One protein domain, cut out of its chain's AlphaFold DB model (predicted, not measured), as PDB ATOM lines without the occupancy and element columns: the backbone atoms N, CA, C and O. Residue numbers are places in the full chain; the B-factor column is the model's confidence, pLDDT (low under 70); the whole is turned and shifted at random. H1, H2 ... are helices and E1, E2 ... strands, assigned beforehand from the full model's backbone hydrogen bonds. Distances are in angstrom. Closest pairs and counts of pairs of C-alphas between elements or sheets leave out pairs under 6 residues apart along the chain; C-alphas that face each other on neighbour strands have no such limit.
ATOM      1  N   THR A  18      12.088 -26.711 -45.330       66.31
ATOM      2  CA  THR A  18      12.179 -27.926 -46.154       66.31
ATOM      3  C   THR A  18      11.744 -29.206 -45.438       66.31
ATOM      4  O   THR A  18      11.467 -30.199 -46.100       66.31
ATOM      5  N   TYR A  19      11.695 -29.202 -44.104       65.81
ATOM      6  CA  TYR A  19      11.324 -30.356 -43.281       65.81
ATOM      7  C   TYR A  19       9.970 -30.180 -42.592       65.81
ATOM      8  O   TYR A  19       9.588 -31.020 -41.779       65.81
ATOM      9  N   ARG A  20       9.238 -29.098 -42.885       73.69
ATOM     10  CA  ARG A  20       7.904 -28.880 -42.326       73.69
ATOM     11  C   ARG A  20       6.863 -29.689 -43.084       73.69
ATOM     12  O   ARG A  20       6.967 -29.909 -44.289       73.69
ATOM     13  N   CYS A  21       5.843 -30.137 -42.366       81.44
ATOM     14  CA  CYS A  21       4.682 -30.763 -42.972       81.44
ATOM     15  C   CYS A  21       3.986 -29.780 -43.927       81.44
ATOM     16  O   CYS A  21       3.609 -28.684 -43.526       81.44
ATOM     17  N   THR A  22       3.766 -30.213 -45.169       84.75
ATOM     18  CA  THR A  22       3.007 -29.481 -46.196       84.75
ATOM     19  C   THR A  22       1.702 -30.188 -46.576       84.75
ATOM     20  O   THR A  22       1.081 -29.831 -47.569       84.75
ATOM     21  N   CYS A  23       1.261 -31.188 -45.796       87.69
ATOM     22  CA  CYS A  23       0.021 -31.928 -46.072       87.69
ATOM     23  C   CYS A  23      -1.215 -31.021 -46.047       87.69
ATOM     24  O   CYS A  23      -2.155 -31.249 -46.796       87.69
ATOM     25  N   ILE A  24      -1.207 -30.011 -45.175       90.62
ATOM     26  CA  ILE A  24      -2.161 -28.902 -45.193       90.62
ATOM     27  C   ILE A  24      -1.318 -27.625 -45.161       90.62
ATOM     28  O   ILE A  24      -0.778 -27.296 -44.101       90.62
ATOM     29  N   PRO A  25      -1.118 -26.962 -46.311       89.06
ATOM     30  CA  PRO A  25      -0.387 -25.701 -46.374       89.06
ATOM     31  C   PRO A  25      -1.032 -24.602 -45.518       89.06
ATOM     32  O   PRO A  25      -2.242 -24.610 -45.305       89.06
ATOM     33  N   ALA A  26      -0.231 -23.638 -45.052       85.06
ATOM     34  CA  ALA A  26      -0.701 -22.568 -44.167       85.06
ATOM     35  C   ALA A  26      -1.821 -21.720 -44.798       85.06
ATOM     36  O   ALA A  26      -2.828 -21.472 -44.142       85.06
ATOM     37  N   HIS A  27      -1.690 -21.380 -46.086       85.56
ATOM     38  CA  HIS A  27      -2.653 -20.545 -46.814       85.56
ATOM     39  C   HIS A  27      -4.042 -21.177 -46.938       85.56
ATOM     40  O   HIS A  27      -5.025 -20.466 -47.087       85.56
ATOM     41  N   VAL A  28      -4.159 -22.507 -46.827       91.62
ATOM     42  CA  VAL A  28      -5.467 -23.184 -46.846       91.62
ATOM     43  C   VAL A  28      -6.338 -22.693 -45.691       91.62
ATOM     44  O   VAL A  28      -7.545 -22.557 -45.844       91.62
ATOM     45  N   TRP A  29      -5.730 -22.393 -44.542       89.50
ATOM     46  CA  TRP A  29      -6.430 -21.909 -43.354       89.50
ATOM     47  C   TRP A  29      -6.845 -20.440 -43.425       89.50
ATOM     48  O   TRP A  29      -7.644 -20.011 -42.596       89.50
ATOM     49  N   GLU A  30      -6.311 -19.687 -44.385       87.00
ATOM     50  CA  GLU A  30      -6.660 -18.283 -44.625       87.00
ATOM     51  C   GLU A  30      -7.965 -18.155 -45.431       87.00
ATOM     52  O   GLU A  30      -8.597 -17.098 -45.416       87.00
ATOM     53  N   GLU A  31      -8.416 -19.234 -46.083       89.69
ATOM     54  CA  GLU A  31      -9.696 -19.276 -46.793       89.69
ATOM     55  C   GLU A  31     -10.860 -18.937 -45.843       89.69
ATOM     56  O   GLU A  31     -10.993 -19.560 -44.782       89.69
ATOM     57  N   PRO A  32     -11.743 -17.986 -46.203       84.38
ATOM     58  CA  PRO A  32     -12.705 -17.400 -45.272       84.38
ATOM     59  C   PRO A  32     -13.678 -18.430 -44.692       84.38
ATOM     60  O   PRO A  32     -13.949 -18.408 -43.489       84.38
ATOM     61  N   ASP A  33     -14.152 -19.366 -45.517       87.69
ATOM     62  CA  ASP A  33     -15.073 -20.423 -45.092       87.69
ATOM     63  C   ASP A  33     -14.401 -21.385 -44.104       87.69
ATOM     64  O   ASP A  33     -14.978 -21.735 -43.070       87.69
ATOM     65  N   LEU A  34     -13.147 -21.770 -44.375       91.44
ATOM     66  CA  LEU A  34     -12.400 -22.667 -43.499       91.44
ATOM     67  C   LEU A  34     -12.015 -21.967 -42.192       91.44
ATOM     68  O   LEU A  34     -12.203 -22.537 -41.117       91.44
ATOM     69  N   ALA A  35     -11.549 -20.720 -42.259       86.75
ATOM     70  CA  ALA A  35     -11.248 -19.909 -41.087       86.75
ATOM     71  C   ALA A  35     -12.489 -19.744 -40.195       86.75
ATOM     72  O   ALA A  35     -12.412 -19.905 -38.975       86.75
ATOM     73  N   GLN A  36     -13.662 -19.483 -40.781       84.00
ATOM     74  CA  GLN A  36     -14.919 -19.383 -40.040       84.00
ATOM     75  C   GLN A  36     -15.333 -20.721 -39.407       84.00
ATOM     76  O   GLN A  36     -15.771 -20.754 -38.250       84.00
ATOM     77  N   ALA A  37     -15.162 -21.832 -40.124       88.81
ATOM     78  CA  ALA A  37     -15.431 -23.168 -39.600       88.81
ATOM     79  C   ALA A  37     -14.518 -23.511 -38.405       88.81
ATOM     80  O   ALA A  37     -14.991 -24.033 -37.394       88.81
ATOM     81  N   VAL A  38     -13.235 -23.139 -38.473       89.44
ATOM     82  CA  VAL A  38     -12.278 -23.284 -37.365       89.44
ATOM     83  C   VAL A  38     -12.686 -22.425 -36.163       89.44
ATOM     84  O   VAL A  38     -12.761 -22.946 -35.050       89.44
ATOM     85  N   ARG A  39     -13.035 -21.144 -36.365       82.88
ATOM     86  CA  ARG A  39     -13.482 -20.239 -35.282       82.88
ATOM     87  C   ARG A  39     -14.731 -20.743 -34.559       82.88
ATOM     88  O   ARG A  39     -14.869 -20.558 -33.352       82.88
ATOM     89  N   THR A  40     -15.643 -21.380 -35.290       82.50
ATOM     90  CA  THR A  40     -16.897 -21.932 -34.747       82.50
ATOM     91  C   THR A  40     -16.768 -23.370 -34.242       82.50
ATOM     92  O   THR A  40     -17.756 -23.935 -33.778       82.50
ATOM     93  N   LEU A  41     -15.569 -23.966 -34.307       85.06
ATOM     94  CA  LEU A  41     -15.311 -25.375 -33.980       85.06
ATOM     95  C   LEU A  41     -16.204 -26.359 -34.763       85.06
ATOM     96  O   LEU A  41     -16.481 -27.471 -34.304       85.06
ATOM     97  N   ASN A  42     -16.653 -25.969 -35.957       87.81
ATOM     98  CA  ASN A  42     -17.509 -26.791 -36.801       87.81
ATOM     99  C   ASN A  42     -16.662 -27.772 -37.621       87.81
ATOM    100  O   ASN A  42     -16.318 -27.525 -38.776       87.81
ATOM    101  N   LEU A  43     -16.321 -28.909 -37.009       91.62
ATOM    102  CA  LEU A  43     -15.494 -29.938 -37.645       91.62
ATOM    103  C   LEU A  43     -16.094 -30.509 -38.937       91.62
ATOM    104  O   LEU A  43     -15.332 -30.852 -39.837       91.62
ATOM    105  N   SER A  44     -17.422 -30.629 -39.038       92.75
ATOM    106  CA  SER A  44     -18.061 -31.117 -40.272       92.75
ATOM    107  C   SER A  44     -17.714 -30.207 -41.442       92.75
ATOM    108  O   SER A  44     -17.288 -30.670 -42.499       92.75
ATOM    109  N   GLU A  45     -17.812 -28.900 -41.209       92.44
ATOM    110  CA  GLU A  45     -17.522 -27.892 -42.216       92.44
ATOM    111  C   GLU A  45     -16.027 -27.813 -42.537       92.44
ATOM    112  O   GLU A  45     -15.656 -27.774 -43.707       92.44
ATOM    113  N   VAL A  46     -15.157 -27.921 -41.528       94.31
ATOM    114  CA  VAL A  46     -13.699 -28.004 -41.725       94.31
ATOM    115  C   VAL A  46     -13.330 -29.165 -42.650       94.31
ATOM    116  O   VAL A  46     -12.621 -28.972 -43.639       94.31
ATOM    117  N   ILE A  47     -13.833 -30.369 -42.363       94.44
ATOM    118  CA  ILE A  47     -13.563 -31.556 -43.181       94.44
ATOM    119  C   ILE A  47     -14.123 -31.370 -44.594       94.44
ATOM    120  O   ILE A  47     -13.436 -31.676 -45.569       94.44
ATOM    121  N   ARG A  48     -15.331 -30.815 -44.730       93.94
ATOM    122  CA  ARG A  48     -15.952 -30.542 -46.032       93.94
ATOM    123  C   ARG A  48     -15.118 -29.570 -46.872       93.94
ATOM    124  O   ARG A  48     -14.809 -29.888 -48.021       93.94
ATOM    125  N   CYS A  49     -14.706 -28.438 -46.301       94.06
ATOM    126  CA  CYS A  49     -13.848 -27.449 -46.956       94.06
ATOM    127  C   CYS A  49     -12.517 -28.075 -47.393       94.06
ATOM    128  O   CYS A  49     -12.131 -27.949 -48.554       94.06
ATOM    129  N   MET A  50     -11.861 -28.853 -46.526       94.31
ATOM    130  CA  MET A  50     -10.610 -29.541 -46.873       94.31
ATOM    131  C   MET A  50     -10.766 -30.546 -48.018       94.31
ATOM    132  O   MET A  50      -9.874 -30.675 -48.858       94.31
ATOM    133  N   ARG A  51     -11.886 -31.274 -48.075       93.94
ATOM    134  CA  ARG A  51     -12.147 -32.249 -49.147       93.94
ATOM    135  C   ARG A  51     -12.428 -31.580 -50.493       93.94
ATOM    136  O   ARG A  51     -12.208 -32.207 -51.527       93.94
ATOM    137  N   GLN A  52     -12.889 -30.331 -50.486       93.56
ATOM    138  CA  GLN A  52     -13.195 -29.553 -51.689       93.56
ATOM    139  C   GLN A  52     -12.016 -28.688 -52.161       93.56
ATOM    140  O   GLN A  52     -11.893 -28.426 -53.357       93.56
ATOM    141  N   HIS A  53     -11.129 -28.285 -51.252       93.69
ATOM    142  CA  HIS A  53     -10.016 -27.393 -51.558       93.69
ATOM    143  C   HIS A  53      -8.954 -28.072 -52.454       93.69
ATOM    144  O   HIS A  53      -8.551 -29.211 -52.185       93.69
ATOM    145  N   PRO A  54      -8.458 -27.406 -53.518       93.56
ATOM    146  CA  PRO A  54      -7.555 -28.007 -54.509       93.56
ATOM    147  C   PRO A  54      -6.263 -28.566 -53.906       93.56
ATOM    148  O   PRO A  54      -5.800 -29.625 -54.338       93.56
ATOM    149  N   ASP A  55      -5.740 -27.907 -52.872       92.00
ATOM    150  CA  ASP A  55      -4.478 -28.286 -52.235       92.00
ATOM    151  C   ASP A  55      -4.615 -29.379 -51.175       92.00
ATOM    152  O   ASP A  55      -3.610 -29.959 -50.795       92.00
ATOM    153  N   THR A  56      -5.824 -29.717 -50.719       93.81
ATOM    154  CA  THR A  56      -6.037 -30.737 -49.671       93.81
ATOM    155  C   THR A  56      -6.978 -31.860 -50.092       93.81
ATOM    156  O   THR A  56      -7.040 -32.883 -49.415       93.81
ATOM    157  N   ARG A  57      -7.646 -31.762 -51.251       93.25
ATOM    158  CA  ARG A  57      -8.527 -32.821 -51.790       93.25
ATOM    159  C   ARG A  57      -7.836 -34.176 -51.988       93.25
ATOM    160  O   ARG A  57      -8.504 -35.208 -52.053       93.25
ATOM    161  N   HIS A  58      -6.507 -34.175 -52.103       92.06
ATOM    162  CA  HIS A  58      -5.692 -35.382 -52.216       92.06
ATOM    163  C   HIS A  58      -5.610 -36.168 -50.893       92.06
ATOM    164  O   HIS A  58      -5.273 -37.353 -50.906       92.06
ATOM    165  N   LEU A  59      -5.947 -35.544 -49.758       93.31
ATOM    166  CA  LEU A  59      -6.007 -36.206 -48.460       93.31
ATOM    167  C   LEU A  59      -7.208 -37.149 -48.419       93.31
ATOM    168  O   LEU A  59      -8.367 -36.742 -48.552       93.31
ATOM    169  N   SER A  60      -6.923 -38.434 -48.225       93.50
ATOM    170  CA  SER A  60      -7.955 -39.446 -48.043       93.50
ATOM    171  C   SER A  60      -8.664 -39.269 -46.699       93.50
ATOM    172  O   SER A  60      -8.128 -38.688 -45.755       93.50
ATOM    173  N   GLN A  61      -9.862 -39.840 -46.580       93.38
ATOM    174  CA  GLN A  61     -10.598 -39.880 -45.314       93.38
ATOM    175  C   GLN A  61      -9.774 -40.529 -44.187       93.38
ATOM    176  O   GLN A  61      -9.839 -40.099 -43.039       93.38
ATOM    177  N   VAL A  62      -8.956 -41.535 -44.524       94.75
ATOM    178  CA  VAL A  62      -8.024 -42.185 -43.591       94.75
ATOM    179  C   VAL A  62      -6.918 -41.221 -43.163       94.75
ATOM    180  O   VAL A  62      -6.617 -41.145 -41.979       94.75
ATOM    181  N   ALA A  63      -6.345 -40.445 -44.089       93.00
ATOM    182  CA  ALA A  63      -5.335 -39.444 -43.749       93.00
ATOM    183  C   ALA A  63      -5.903 -38.376 -42.801       93.00
ATOM    184  O   ALA A  63      -5.294 -38.087 -41.773       93.00
ATOM    185  N   LEU A  64      -7.104 -37.861 -43.092       94.00
ATOM    186  CA  LEU A  64      -7.793 -36.897 -42.229       94.00
ATOM    187  C   LEU A  64      -8.118 -37.485 -40.853       94.00
ATOM    188  O   LEU A  64      -7.931 -36.808 -39.843       94.00
ATOM    189  N   ALA A  65      -8.553 -38.745 -40.789       94.75
ATOM    190  CA  ALA A  65      -8.807 -39.454 -39.536       94.75
ATOM    191  C   ALA A  65      -7.532 -39.554 -38.685       94.75
ATOM    192  O   ALA A  65      -7.520 -39.124 -37.533       94.75
ATOM    193  N   THR A  66      -6.432 -40.017 -39.280       93.62
ATOM    194  CA  THR A  66      -5.140 -40.136 -38.595       93.62
ATOM    195  C   THR A  66      -4.607 -38.780 -38.134       93.62
ATOM    196  O   THR A  66      -4.122 -38.664 -37.014       93.62
ATOM    197  N   MET A  67      -4.714 -37.740 -38.965       92.50
ATOM    198  CA  MET A  67      -4.250 -36.393 -38.614       92.50
ATOM    199  C   MET A  67      -5.081 -35.766 -37.493       92.50
ATOM    200  O   MET A  67      -4.515 -35.145 -36.606       92.50
ATOM    201  N   SER A  68      -6.403 -35.937 -37.510       92.50
ATOM    202  CA  SER A  68      -7.315 -35.374 -36.500       92.50
ATOM    203  C   SER A  68      -7.451 -36.225 -35.230       92.50
ATOM    204  O   SER A  68      -8.160 -35.835 -34.307       92.50
ATOM    205  N   GLY A  69      -6.840 -37.414 -35.173       92.25
ATOM    206  CA  GLY A  69      -7.049 -38.363 -34.073       92.25
ATOM    207  C   GLY A  69      -8.483 -38.913 -33.991       92.25
ATOM    208  O   GLY A  69      -8.892 -39.456 -32.963       92.25
ATOM    209  N   LEU A  70      -9.274 -38.770 -35.059       93.44
ATOM    210  CA  LEU A  70     -10.634 -39.295 -35.152       93.44
ATOM    211  C   LEU A  70     -10.638 -40.687 -35.789       93.44
ATOM    212  O   LEU A  70      -9.724 -41.073 -36.511       93.44
ATOM    213  N   SER A  71     -11.704 -41.458 -35.560       93.75
ATOM    214  CA  SER A  71     -11.907 -42.693 -36.319       93.75
ATOM    215  C   SER A  71     -12.380 -42.368 -37.736       93.75
ATOM    216  O   SER A  71     -13.118 -41.405 -37.946       93.75
ATOM    217  N   GLN A  72     -12.036 -43.213 -38.711       94.19
ATOM    218  CA  GLN A  72     -12.511 -43.057 -40.091       94.19
ATOM    219  C   GLN A  72     -14.049 -42.987 -40.169       94.19
ATOM    220  O   GLN A  72     -14.600 -42.159 -40.889       94.19
ATOM    221  N   ALA A  73     -14.749 -43.797 -39.367       93.88
ATOM    222  CA  ALA A  73     -16.208 -43.757 -39.276       93.88
ATOM    223  C   ALA A  73     -16.736 -42.408 -38.753       93.88
ATOM    224  O   ALA A  73     -17.794 -41.960 -39.186       93.88
ATOM    225  N   MET A  74     -16.014 -41.746 -37.840       92.88
ATOM    226  CA  MET A  74     -16.373 -40.402 -37.383       92.88
ATOM    227  C   MET A  74     -16.162 -39.367 -38.490       92.88
ATOM    228  O   MET A  74     -17.048 -38.552 -38.711       92.88
ATOM    229  N   VAL A  75     -15.051 -39.432 -39.231       93.69
ATOM    230  CA  VAL A  75     -14.821 -38.538 -40.382       93.69
ATOM    231  C   VAL A  75     -15.916 -38.717 -41.435       93.69
ATOM    232  O   VAL A  75     -16.467 -37.731 -41.907       93.69
ATOM    233  N   SER A  76     -16.326 -39.955 -41.722       93.56
ATOM    234  CA  SER A  76     -17.457 -40.222 -42.619       93.56
ATOM    235  C   SER A  76     -18.769 -39.611 -42.128       93.56
ATOM    236  O   SER A  76     -19.566 -39.123 -42.923       93.56
ATOM    237  N   ARG A  77     -19.019 -39.616 -40.817       91.69
ATOM    238  CA  ARG A  77     -20.203 -38.972 -40.229       91.69
ATOM    239  C   ARG A  77     -20.133 -37.449 -40.325       91.69
ATOM    240  O   ARG A  77     -21.142 -36.836 -40.656       91.69
ATOM    241  N   LEU A  78     -18.958 -36.865 -40.100       92.44
ATOM    242  CA  LEU A  78     -18.711 -35.427 -40.246       92.44
ATOM    243  C   LEU A  78     -18.911 -34.967 -41.693       92.44
ATOM    244  O   LEU A  78     -19.561 -33.956 -41.926       92.44
ATOM    245  N   GLU A  79     -18.449 -35.748 -42.672       90.69
ATOM    246  CA  GLU A  79     -18.708 -35.484 -44.098       90.69
ATOM    247  C   GLU A  79     -20.209 -35.510 -44.438       90.69
ATOM    248  O   GLU A  79     -20.646 -34.803 -45.342       90.69
ATOM    249  N   ASN A  80     -21.007 -36.274 -43.685       90.06
ATOM    250  CA  ASN A  80     -22.467 -36.316 -43.797       90.06
ATOM    251  C   ASN A  80     -23.185 -35.271 -42.911       90.06
ATOM    252  O   ASN A  80     -24.409 -35.310 -42.798       90.06
ATOM    253  N   GLY A  81     -22.452 -34.353 -42.266       83.00
ATOM    254  CA  GLY A  81     -23.009 -33.250 -41.470       83.00
ATOM    255  C   GLY A  81     -23.275 -33.560 -39.992       83.00
ATOM    256  O   GLY A  81     -23.866 -32.740 -39.289       83.00
ATOM    257  N   VAL A  82     -22.855 -34.724 -39.486       85.31
ATOM    258  CA  VAL A  82     -23.009 -35.071 -38.064       85.31
ATOM    259  C   VAL A  82     -21.852 -34.488 -37.259       85.31
ATOM    260  O   VAL A  82     -20.734 -34.991 -37.326       85.31
ATOM    261  N   ASN A  83     -22.140 -33.480 -36.437       79.50
ATOM    262  CA  ASN A  83     -21.132 -32.813 -35.614       79.50
ATOM    263  C   ASN A  83     -20.655 -33.635 -34.407       79.50
ATOM    264  O   ASN A  83     -21.355 -34.494 -33.865       79.50
ATOM    265  N   VAL A  84     -19.438 -33.326 -33.949       80.88
ATOM    266  CA  VAL A  84     -18.872 -33.882 -32.715       80.88
ATOM    267  C   VAL A  84     -19.526 -33.210 -31.506       80.88
ATOM    268  O   VAL A  84     -19.520 -31.992 -31.392       80.88
ATOM    269  N   ALA A  85     -20.044 -34.005 -30.567       74.44
ATOM    270  CA  ALA A  85     -20.739 -33.490 -29.382       74.44
ATOM    271  C   ALA A  85     -19.813 -32.825 -28.339       74.44
ATOM    272  O   ALA A  85     -20.275 -32.090 -27.472       74.44
ATOM    273  N   SER A  86     -18.508 -33.109 -28.384       84.50
ATOM    274  CA  SER A  86     -17.531 -32.620 -27.406       84.50
ATOM    275  C   SER A  86     -16.641 -31.531 -28.000       84.50
ATOM    276  O   SER A  86     -15.893 -31.785 -28.942       84.50
ATOM    277  N   ILE A  87     -16.670 -30.351 -27.376       77.56
ATOM    278  CA  ILE A  87     -15.808 -29.204 -27.703       77.56
ATOM    279  C   ILE A  87     -14.325 -29.577 -27.584       77.56
ATOM    280  O   ILE A  87     -13.558 -29.295 -28.496       77.56
ATOM    281  N   ASN A  88     -13.927 -30.269 -26.511       80.44
ATOM    282  CA  ASN A  88     -12.530 -30.679 -26.308       80.44
ATOM    283  C   ASN A  88     -12.046 -31.564 -27.458       80.44
ATOM    284  O   ASN A  88     -10.973 -31.354 -28.006       80.44
ATOM    285  N   ARG A  89     -12.895 -32.494 -27.902       86.31
ATOM    286  CA  ARG A  89     -12.578 -33.363 -29.035       86.31
ATOM    287  C   ARG A  89     -12.468 -32.593 -30.355       86.31
ATOM    288  O   ARG A  89     -11.690 -32.993 -31.215       86.31
ATOM    289  N   ALA A  90     -13.236 -31.516 -30.526       86.69
ATOM    290  CA  ALA A  90     -13.107 -30.636 -31.683       86.69
ATOM    291  C   ALA A  90     -11.783 -29.860 -31.664       86.69
ATOM    292  O   ALA A  90     -11.095 -29.803 -32.679       86.69
ATOM    293  N   VAL A  91     -11.399 -29.339 -30.498       86.31
ATOM    294  CA  VAL A  91     -10.118 -28.658 -30.273       86.31
ATOM    295  C   VAL A  91      -8.940 -29.595 -30.547       86.31
ATOM    296  O   VAL A  91      -8.057 -29.246 -31.325       86.31
ATOM    297  N   ASP A  92      -8.958 -30.808 -29.992       86.81
ATOM    298  CA  ASP A  92      -7.901 -31.803 -30.206       86.81
ATOM    299  C   ASP A  92      -7.775 -32.185 -31.688       86.81
ATOM    300  O   ASP A  92      -6.670 -32.310 -32.222       86.81
ATOM    301  N   ALA A  93      -8.909 -32.319 -32.382       91.50
ATOM    302  CA  ALA A  93      -8.932 -32.626 -33.804       91.50
ATOM    303  C   ALA A  93      -8.362 -31.487 -34.663       91.50
ATOM    304  O   ALA A  93      -7.587 -31.750 -35.583       91.50
ATOM    305  N   LEU A  94      -8.702 -30.233 -34.357       90.88
ATOM    306  CA  LEU A  94      -8.153 -29.058 -35.040       90.88
ATOM    307  C   LEU A  94      -6.648 -28.918 -34.803       90.88
ATOM    308  O   LEU A  94      -5.898 -28.696 -35.756       90.88
ATOM    309  N   ALA A  95      -6.199 -29.145 -33.566       87.31
ATOM    310  CA  ALA A  95      -4.781 -29.193 -33.234       87.31
ATOM    311  C   ALA A  95      -4.061 -30.277 -34.045       87.31
ATOM    312  O   ALA A  95      -3.050 -30.003 -34.689       87.31
ATOM    313  N   GLY A  96      -4.612 -31.493 -34.098       88.44
ATOM    314  CA  GLY A  96      -4.047 -32.597 -34.879       88.44
ATOM    315  C   GLY A  96      -3.964 -32.301 -36.383       88.44
ATOM    316  O   GLY A  96      -2.975 -32.647 -37.045       88.44
ATOM    317  N   LEU A  97      -4.957 -31.592 -36.928       90.00
ATOM    318  CA  LEU A  97      -4.957 -31.108 -38.312       90.00
ATOM    319  C   LEU A  97      -3.938 -29.985 -38.554       90.00
ATOM    320  O   LEU A  97      -3.567 -29.755 -39.707       90.00
ATOM    321  N   GLY A  98      -3.407 -29.369 -37.499       87.62
ATOM    322  CA  GLY A  98      -2.488 -28.240 -37.583       87.62
ATOM    323  C   GLY A  98      -3.196 -26.951 -37.974       87.62
ATOM    324  O   GLY A  98      -2.613 -26.152 -38.702       87.62
ATOM    325  N   ALA A  99      -4.453 -26.784 -37.546       87.81
ATOM    326  CA  ALA A  99      -5.136 -25.506 -37.663       87.81
ATOM    327  C   ALA A  99      -4.299 -24.432 -36.955       87.81
ATOM    328  O   ALA A  99      -3.753 -24.704 -35.885       87.81
ATOM    329  N   PRO A 100      -4.160 -23.228 -37.520       77.12
ATOM    330  CA  PRO A 100      -3.440 -22.168 -36.850       77.12
ATOM    331  C   PRO A 100      -4.265 -21.749 -35.636       77.12
ATOM    332  O   PRO A 100      -5.446 -21.422 -35.754       77.12
ATOM    333  N   GLY A 101      -3.666 -21.813 -34.452       68.81
ATOM    334  CA  GLY A 101      -4.280 -21.258 -33.264       68.81
ATOM    335  C   GLY A 101      -3.900 -21.894 -31.944       68.81
ATOM    336  O   GLY A 101      -3.277 -22.949 -31.884       68.81
ATOM    337  N   ALA A 102      -4.285 -21.208 -30.873       59.78
ATOM    338  CA  ALA A 102      -4.113 -21.685 -29.512       59.78
ATOM    339  C   ALA A 102      -5.473 -22.035 -28.905       59.78
ATOM    340  O   ALA A 102      -6.442 -21.277 -29.029       59.78
ATOM    341  N   ALA A 103      -5.524 -23.179 -28.225       55.09
ATOM    342  CA  ALA A 103      -6.632 -23.526 -27.352       55.09
ATOM    343  C   ALA A 103      -6.589 -22.613 -26.113       55.09
ATOM    344  O   ALA A 103      -5.807 -22.834 -25.190       55.09
ATOM    345  N   ASP A 104      -7.420 -21.573 -26.100       48.53
ATOM    346  CA  ASP A 104      -7.665 -20.709 -24.940       48.53
ATOM    347  C   ASP A 104      -8.890 -21.265 -24.196       48.53
ATOM    348  O   ASP A 104     -10.041 -20.862 -24.406       48.53
ATOM    349  N   GLY A 105      -8.664 -22.331 -23.424       58.00
ATOM    350  CA  GLY A 105      -9.725 -23.075 -22.742       58.00
ATOM    351  C   GLY A 105     -10.687 -23.767 -23.717       58.00
ATOM    352  O   GLY A 105     -10.363 -24.808 -24.277       58.00
ATOM    353  N   LYS A 106     -11.898 -23.212 -23.896       47.41
ATOM    354  CA  LYS A 106     -12.952 -23.760 -24.783       47.41
ATOM    355  C   LYS A 106     -12.978 -23.129 -26.184       47.41
ATOM    356  O   LYS A 106     -13.896 -23.417 -26.948       47.41
ATOM    357  N   ARG A 107     -12.044 -22.230 -26.513       51.66
ATOM    358  CA  ARG A 107     -12.009 -21.519 -27.801       51.66
ATOM    359  C   ARG A 107     -10.712 -21.794 -28.554       51.66
ATOM    360  O   ARG A 107      -9.650 -21.884 -27.948       51.66
ATOM    361  N   TRP A 108     -10.824 -21.879 -29.876       57.19
ATOM    362  CA  TRP A 108      -9.692 -21.885 -30.798       57.19
ATOM    363  C   TRP A 108      -9.492 -20.463 -31.328       57.19
ATOM    364  O   TRP A 108     -10.422 -19.907 -31.912       57.19
ATOM    365  N   ARG A 109      -8.325 -19.855 -31.090       54.44
ATOM    366  CA  ARG A 109      -7.996 -18.512 -31.606       54.44
ATOM    367  C   ARG A 109      -7.021 -18.600 -32.759       54.44
ATOM    368  O   ARG A 109      -5.952 -19.159 -32.542       54.44
ATOM    369  N   LEU A 110      -7.330 -18.028 -33.922       58.06
ATOM    370  CA  LEU A 110      -6.357 -17.943 -35.016       58.06
ATOM    371  C   LEU A 110      -5.303 -16.849 -34.719       58.06
ATOM    372  O   LEU A 110      -5.625 -15.867 -34.053       58.06
TER     373      LEU A 110
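What this domain is: This is residues 18 to 110 of the 211 residues of the protein "HTH cro/C1-type domain-containing protein" of Nocardiopsis sinuspersici (UniProt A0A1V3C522). Six short helices pack in three levels: H3 and H6 run the same way in the middle, H4 and H5 pack across them on one side, and H2, H1 and a small strand hairpin cover the other. The hairpin, E1 and E2, sits over H6 beside the end of H2. The printed part has 93 residues, with six named helices followed by two named strands in an antiparallel sheet of order E1 - E2. It is mostly helix, with mostly crossed helix packing, and compact, with a radius of gyration of the C-alphas of 12.1 A and spans of 35 by 28 by 24 A.

How they stand to each other: E1, residues 102 to 104, and E2, residues 107 to 109, form an antiparallel hairpin at 141 degrees; N 104 and O 107 are 2.9 A apart and N 109 and O 102 3.1 A, within hydrogen-bond range. The closest C-alphas of H6, residues 87 to 97, and E2 are those of Val 91 and Trp 108, 6.8 A apart. H2, residues 32 to 39, comes to 6.1 A from E2 between C-alphas 39 and 108. H3, residues 43 to 52, is close to but not clearly touching H6, at a shallow tilt of 26 degrees, with C-alphas 43 and 90 closest at 6.5 A. H2 and H3 touch as a helical hairpin at a shallow tilt of 28 degrees, opposite ways, with C-alphas 37 and 46 closest at 5.6 A. H4, residues 61 to 68, touches H6, with C-alphas 68 and 93 closest at 4.2 A; they are only just about perpendicular, at 72 degrees. H5, residues 72 to 79, touches H3, with C-alphas 44 and 78 closest at 4.4 A, and H4, with C-alphas 65 and 72 closest at 5.2 A; it is about perpendicular to each, at 85 degrees. H5 and H6 are apart. H1, residues 26 to 30, is close to but not clearly touching H2, with C-alphas 29 and 35 closest at 5.7 A, and is near H3. Every O i to N i+4 pair is within hydrogen-bond range in H2, H3, H4, H5 and H6; H1 has 0 of 1, but 2 of 2 O i to N i+3 pairs.

Where its parts are: H1 begins at C-alpha 26, (-0.701, -22.568, -44.167). H6 is the longest helix, 15.3 A from C-alpha 87 at (-15.808, -29.204, -27.703) to C-alpha 97. H3 measures 14.2 A, H5 10.6 A, and H2 and H4 10.4 A each. E2 ends at C-alpha 109, (-7.996, -18.512, -31.606).

The domain as a whole: The C-alphas farthest apart are those of Thr 18 and Ala 85, at 37.4 A. The printed part has no cut and no long link. Mean pLDDT of the printed part is 85.1; residues 18 to 19 and 101 to 110 are under 70.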